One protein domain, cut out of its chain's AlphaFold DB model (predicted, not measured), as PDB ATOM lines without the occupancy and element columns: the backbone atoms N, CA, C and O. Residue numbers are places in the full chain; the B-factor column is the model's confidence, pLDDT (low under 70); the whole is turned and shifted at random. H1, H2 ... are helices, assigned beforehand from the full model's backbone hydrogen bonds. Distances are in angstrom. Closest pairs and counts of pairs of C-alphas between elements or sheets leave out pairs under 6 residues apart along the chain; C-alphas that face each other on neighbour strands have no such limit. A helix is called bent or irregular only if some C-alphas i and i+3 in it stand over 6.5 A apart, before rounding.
ATOM      1  N   THR A  32      -6.442 -49.224  37.330       96.00
ATOM      2  CA  THR A  32      -5.206 -49.492  38.075       96.00
ATOM      3  C   THR A  32      -5.425 -50.579  39.133       96.00
ATOM      4  O   THR A  32      -4.688 -51.561  39.172       96.00
ATOM      5  N   ALA A  33      -6.467 -50.479  39.954       94.81
ATOM      6  CA  ALA A  33      -6.777 -51.490  40.965       94.81
ATOM      7  C   ALA A  33      -7.078 -52.872  40.352       94.81
ATOM      8  O   ALA A  33      -6.513 -53.883  40.767       94.81
ATOM      9  N   GLY A  34      -7.939 -52.928  39.338       94.50
ATOM     10  CA  GLY A  34      -8.402 -54.175  38.740       94.50
ATOM     11  C   GLY A  34      -7.353 -54.858  37.867       94.50
ATOM     12  O   GLY A  34      -7.195 -56.074  37.952       94.50
ATOM     13  N   ILE A  35      -6.626 -54.085  37.053       94.25
ATOM     14  CA  ILE A  35      -5.693 -54.616  36.054       94.25
ATOM     15  C   ILE A  35      -4.254 -54.586  36.566       94.25
ATOM     16  O   ILE A  35      -3.621 -55.636  36.623       94.25
ATOM     17  N   TYR A  36      -3.736 -53.421  36.969       92.50
ATOM     18  CA  TYR A  36      -2.327 -53.294  37.373       92.50
ATOM     19  C   TYR A  36      -2.017 -54.120  38.628       92.50
ATOM     20  O   TYR A  36      -1.056 -54.884  38.643       92.50
ATOM     21  N   PHE A  37      -2.881 -54.049  39.644       91.94
ATOM     22  CA  PHE A  37      -2.770 -54.895  40.840       91.94
ATOM     23  C   PHE A  37      -3.433 -56.271  40.690       91.94
ATOM     24  O   PHE A  37      -3.446 -57.056  41.635       91.94
ATOM     25  N   LYS A  38      -3.982 -56.571  39.507       92.06
ATOM     26  CA  LYS A  38      -4.669 -57.823  39.170       92.06
ATOM     27  C   LYS A  38      -5.850 -58.199  40.078       92.06
ATOM     28  O   LYS A  38      -6.284 -59.348  40.063       92.06
ATOM     29  N   LEU A  39      -6.417 -57.258  40.838       91.81
ATOM     30  CA  LEU A  39      -7.520 -57.544  41.770       91.81
ATOM     31  C   LEU A  39      -8.812 -57.977  41.055       91.81
ATOM     32  O   LEU A  39      -9.657 -58.643  41.652       91.81
ATOM     33  N   GLY A  40      -8.954 -57.622  39.775       90.75
ATOM     34  CA  GLY A  40     -10.067 -58.028  38.915       90.75
ATOM     35  C   GLY A  40      -9.895 -59.402  38.262       90.75
ATOM     36  O   GLY A  40     -10.806 -59.851  37.574       90.75
ATOM     37  N   PHE A  41      -8.760 -60.083  38.455       92.00
ATOM     38  CA  PHE A  41      -8.525 -61.414  37.897       92.00
ATOM     39  C   PHE A  41      -8.609 -62.472  38.996       92.00
ATOM     40  O   PHE A  41      -7.848 -62.463  39.964       92.00
ATOM     41  N   ILE A  42      -9.547 -63.406  38.851       90.44
ATOM     42  CA  ILE A  42      -9.627 -64.595  39.703       90.44
ATOM     43  C   ILE A  42      -8.822 -65.689  39.000       90.44
ATOM     44  O   ILE A  42      -9.291 -66.263  38.024       90.44
ATOM     45  N   GLU A  43      -7.595 -65.941  39.461       82.19
ATOM     46  CA  GLU A  43      -6.728 -66.954  38.845       82.19
ATOM     47  C   GLU A  43      -7.085 -68.375  39.317       82.19
ATOM     48  O   GLU A  43      -7.833 -69.087  38.656       82.19
ATOM     49  N   LYS A  44      -6.551 -68.819  40.467       83.56
ATOM     50  CA  LYS A  44      -6.750 -70.195  40.974       83.56
ATOM     51  C   LYS A  44      -7.711 -70.288  42.154       83.56
ATOM     52  O   LYS A  44      -8.361 -71.311  42.345       83.56
ATOM     53  N   LYS A  45      -7.750 -69.248  42.987       87.56
ATOM     54  CA  LYS A  45      -8.607 -69.145  44.173       87.56
ATOM     55  C   LYS A  45      -9.024 -67.694  44.352       87.56
ATOM     56  O   LYS A  45      -8.267 -66.785  44.017       87.56
ATOM     57  N   VAL A  46     -10.211 -67.493  44.909       90.69
ATOM     58  CA  VAL A  46     -10.669 -66.163  45.311       90.69
ATOM     59  C   VAL A  46      -9.787 -65.682  46.463       90.69
ATOM     60  O   VAL A  46      -9.728 -66.327  47.509       90.69
ATOM     61  N   SER A  47      -9.083 -64.570  46.260       92.12
ATOM     62  CA  SER A  47      -8.313 -63.918  47.320       92.12
ATOM     63  C   SER A  47      -9.161 -62.869  48.045       92.12
ATOM     64  O   SER A  47     -10.153 -62.370  47.507       92.12
ATOM     65  N   ALA A  48      -8.743 -62.481  49.251       91.69
ATOM     66  CA  ALA A  48      -9.371 -61.378  49.978       91.69
ATOM     67  C   ALA A  48      -9.366 -60.064  49.168       91.69
ATOM     68  O   ALA A  48     -10.335 -59.307  49.221       91.69
ATOM     69  N   GLY A  49      -8.320 -59.827  48.365       91.31
ATOM     70  CA  GLY A  49      -8.221 -58.658  47.490       91.31
ATOM     71  C   GLY A  49      -9.299 -58.634  46.407       91.31
ATOM     72  O   GLY A  49      -9.882 -57.583  46.149       91.31
ATOM     73  N   ASN A  50      -9.641 -59.794  45.839       94.62
ATOM     74  CA  ASN A  50     -10.720 -59.907  44.857       94.62
ATOM     75  C   ASN A  50     -12.070 -59.583  45.506       94.62
ATOM     76  O   ASN A  50     -12.824 -58.779  44.971       94.62
ATOM     77  N   ILE A  51     -12.365 -60.160  46.676       94.56
ATOM     78  CA  ILE A  51     -13.632 -59.916  47.389       94.56
ATOM     79  C   ILE A  51     -13.783 -58.428  47.715       94.56
ATOM     80  O   ILE A  51     -14.835 -57.836  47.464       94.56
ATOM     81  N   MET A  52     -12.716 -57.812  48.229       95.25
ATOM     82  CA  MET A  52     -12.700 -56.385  48.533       95.25
ATOM     83  C   MET A  52     -12.933 -55.546  47.274       95.25
ATOM     84  O   MET A  52     -13.787 -54.664  47.290       95.25
ATOM     85  N   PHE A  53     -12.240 -55.849  46.173       95.38
ATOM     86  CA  PHE A  53     -12.384 -55.133  44.907       95.38
ATOM     87  C   PHE A  53     -13.798 -55.258  44.324       95.38
ATOM     88  O   PHE A  53     -14.417 -54.248  43.999       95.38
ATOM     89  N   TYR A  54     -14.352 -56.471  44.268       95.31
ATOM     90  CA  TYR A  54     -15.704 -56.712  43.754       95.31
ATOM     91  C   TYR A  54     -16.815 -56.163  44.654       95.31
ATOM     92  O   TYR A  54     -17.910 -55.918  44.162       95.31
ATOM     93  N   THR A  55     -16.548 -55.923  45.940       96.50
ATOM     94  CA  THR A  55     -17.483 -55.211  46.830       96.50
ATOM     95  C   THR A  55     -17.355 -53.695  46.656       96.50
ATOM     96  O   THR A  55     -18.351 -52.980  46.552       96.50
ATOM     97  N   PHE A  56     -16.121 -53.191  46.584       96.44
ATOM     98  CA  PHE A  56     -15.817 -51.767  46.457       96.44
ATOM     99  C   PHE A  56     -16.256 -51.182  45.111       96.44
ATOM    100  O   PHE A  56     -16.785 -50.072  45.066       96.44
ATOM    101  N   LEU A  57     -16.054 -51.900  44.007       96.50
ATOM    102  CA  LEU A  57     -16.348 -51.411  42.661       96.50
ATOM    103  C   LEU A  57     -17.828 -51.005  42.480       96.50
ATOM    104  O   LEU A  57     -18.072 -49.846  42.143       96.50
ATOM    105  N   PRO A  58     -18.831 -51.860  42.763       97.81
ATOM    106  CA  PRO A  58     -20.235 -51.463  42.667       97.81
ATOM    107  C   PRO A  58     -20.631 -50.436  43.737       97.81
ATOM    108  O   PRO A  58     -21.372 -49.503  43.434       97.81
ATOM    109  N   ALA A  59     -20.119 -50.549  44.968       98.00
ATOM    110  CA  ALA A  59     -20.420 -49.586  46.028       98.00
ATOM    111  C   ALA A  59     -19.938 -48.169  45.666       98.00
ATOM    112  O   ALA A  59     -20.689 -47.199  45.777       98.00
ATOM    113  N   SER A  60     -18.704 -48.049  45.173       97.12
ATOM    114  CA  SER A  60     -18.131 -46.777  44.729       97.12
ATOM    115  C   SER A  60     -18.833 -46.226  43.484       97.12
ATOM    116  O   SER A  60     -19.026 -45.014  43.397       97.12
ATOM    117  N   LEU A  61     -19.290 -47.089  42.566       97.50
ATOM    118  CA  LEU A  61     -20.106 -46.683  41.421       97.50
ATOM    119  C   LEU A  61     -21.435 -46.062  41.872       97.50
ATOM    120  O   LEU A  61     -21.775 -44.963  41.437       97.50
ATOM    121  N   LEU A  62     -22.166 -46.721  42.776       98.06
ATOM    122  CA  LEU A  62     -23.428 -46.202  43.314       98.06
ATOM    123  C   LEU A  62     -23.231 -44.864  44.037       98.06
ATOM    124  O   LEU A  62     -24.007 -43.931  43.831       98.06
ATOM    125  N   LEU A  63     -22.165 -44.741  44.834       97.06
ATOM    126  CA  LEU A  63     -21.807 -43.484  45.497       97.06
ATOM    127  C   LEU A  63     -21.483 -42.371  44.493       97.06
ATOM    128  O   LEU A  63     -21.925 -41.236  44.682       97.06
ATOM    129  N   MET A  64     -20.757 -42.676  43.414       97.19
ATOM    130  CA  MET A  64     -20.441 -41.708  42.362       97.19
ATOM    131  C   MET A  64     -21.705 -41.246  41.625       97.19
ATOM    132  O   MET A  64     -21.895 -40.045  41.423       97.19
ATOM    133  N   LEU A  65     -22.601 -42.171  41.274       96.69
ATOM    134  CA  LEU A  65     -23.881 -41.844  40.642       96.69
ATOM    135  C   LEU A  65     -24.765 -40.999  41.567       96.69
ATOM    136  O   LEU A  65     -25.350 -40.011  41.126       96.69
ATOM    137  N   PHE A  66     -24.814 -41.329  42.858       96.31
ATOM    138  CA  PHE A  66     -25.518 -40.528  43.858       96.31
ATOM    139  C   PHE A  66     -24.920 -39.120  43.996       96.31
ATOM    140  O   PHE A  66     -25.653 -38.129  44.068       96.31
ATOM    141  N   TYR A  67     -23.590 -39.009  43.990       94.69
ATOM    142  CA  TYR A  67     -22.897 -37.725  43.993       94.69
ATOM    143  C   TYR A  67     -23.264 -36.884  42.764       94.69
ATOM    144  O   TYR A  67     -23.605 -35.708  42.917       94.69
ATOM    145  N   PHE A  68     -23.277 -37.478  41.566       95.19
ATOM    146  CA  PHE A  68     -23.726 -36.789  40.355       95.19
ATOM    147  C   PHE A  68     -25.191 -36.373  40.457       95.19
ATOM    148  O   PHE A  68     -25.492 -35.198  40.262       95.19
ATOM    149  N   TYR A  69     -26.092 -37.266  40.867       94.75
ATOM    150  CA  TYR A  69     -27.500 -36.924  41.070       94.75
ATOM    151  C   TYR A  69     -27.671 -35.694  41.981       94.75
ATOM    152  O   TYR A  69     -28.379 -34.749  41.634       94.75
ATOM    153  N   LYS A  70     -26.952 -35.644  43.110       92.81
ATOM    154  CA  LYS A  70     -26.988 -34.501  44.035       92.81
ATOM    155  C   LYS A  70     -26.384 -33.226  43.433       92.81
ATOM    156  O   LYS A  70     -26.919 -32.138  43.655       92.81
ATOM    157  N   LEU A  71     -25.279 -33.340  42.693       90.94
ATOM    158  CA  LEU A  71     -24.611 -32.216  42.027       90.94
ATOM    159  C   LEU A  71     -25.529 -31.534  41.005       90.94
ATOM    160  O   LEU A  71     -25.553 -30.299  40.909       90.94
ATOM    161  N   TRP A  72     -26.281 -32.341  40.260       92.56
ATOM    162  CA  TRP A  72     -27.219 -31.862  39.257       92.56
ATOM    163  C   TRP A  72     -28.474 -31.275  39.913       92.56
ATOM    164  O   TRP A  72     -28.780 -30.118  39.638       92.56
ATOM    165  N   LYS A  73     -29.054 -31.955  40.913       89.25
ATOM    166  CA  LYS A  73     -30.241 -31.487  41.651       89.25
ATOM    167  C   LYS A  73     -30.053 -30.167  42.411       89.25
ATOM    168  O   LYS A  73     -30.981 -29.375  42.486       89.25
ATOM    169  N   LYS A  74     -28.871 -29.899  42.986       74.75
ATOM    170  CA  LYS A  74     -28.613 -28.699  43.824       74.75
ATOM    171  C   LYS A  74     -28.769 -27.359  43.079       74.75
ATOM    172  O   LYS A  74     -28.726 -26.307  43.699       74.75
ATOM    173  N   ASN A  75     -28.864 -27.383  41.757       62.06
ATOM    174  CA  ASN A  75     -28.713 -26.205  40.915       62.06
ATOM    175  C   ASN A  75     -29.934 -25.915  40.030       62.06
ATOM    176  O   ASN A  75     -29.824 -24.988  39.225       62.06
ATOM    177  N   ASP A  76     -31.011 -26.691  40.194       57.25
ATOM    178  CA  ASP A  76     -32.279 -26.593  39.453       57.25
ATOM    179  C   ASP A  76     -33.393 -25.903  40.287       57.25
ATOM    180  O   ASP A  76     -34.552 -25.873  39.886       57.25
ATOM    181  N   THR A  77     -33.033 -25.340  41.446       44.28
ATOM    182  CA  THR A  77     -33.828 -24.439  42.307       44.28
ATOM    183  C   THR A  77     -33.003 -23.199  42.598       44.28
ATOM    184  O   THR A  77     -33.576 -22.093  42.620       44.28
TER     185      THR A  77
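This is residues 32 to 77 of the 77 residues of an uncharacterized protein of Bacteroidia bacterium (UniProt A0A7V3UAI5). One long straight helix, H2, makes the length of this model; at its first part a one-turn helix, H1, lies beside it, joined to it by a loop that swings out past H2's beginning and turns back into it. Residues 58 to 77, the later part of H2 and a short tail, stick out alone as a long arm. The printed part has 46 residues with two named helices, H1 then H2, and no named strand; the class is all helix. The whole is extended, with a radius of gyration of the C-alphas of 15.4 A and spans of 53 by 17 by 9 A.

H1 takes residues 32 to 36, and C-alpha 32 is at (-5.206, -49.492, 38.075). Residues 37 to 47 form the link, with C-alpha 44 at (-6.750, -70.195, 40.974). H2 takes residues 48 to 73 and measures 37.4 A from C-alpha 48 at (-9.371, -61.378, 49.978) to C-alpha 73 at (-30.241, -31.487, 41.651). H2 is neither bent nor irregular, but only just: C-alphas 55 and 58 are 6.2 A apart. Residues 74 to 77 follow it.

H1 and H2 are close but not clearly touching, with 2 pairs of C-alphas within 8 A. Their closest C-alphas, those of Gly 34 and Phe 53, are 7.4 A apart. Their centres are 16.2 A apart. Residues 58 to 77, of which 58 to 73 belong to H2, stand free. In H1 every O i to N i+4 pair is within hydrogen-bond range; in H2, 21 of 22 are.

The outline is only just a rod. The two C-alphas farthest apart, those of Lys 44 and Thr 77, are 53.2 A apart. The link from H1 to H2, 11 residues, is long. The printed part has no cut and ends at Thr 77, the chain's last residue. The mean pLDDT of the printed part is 90.6; residues 75 to 77 are under 70.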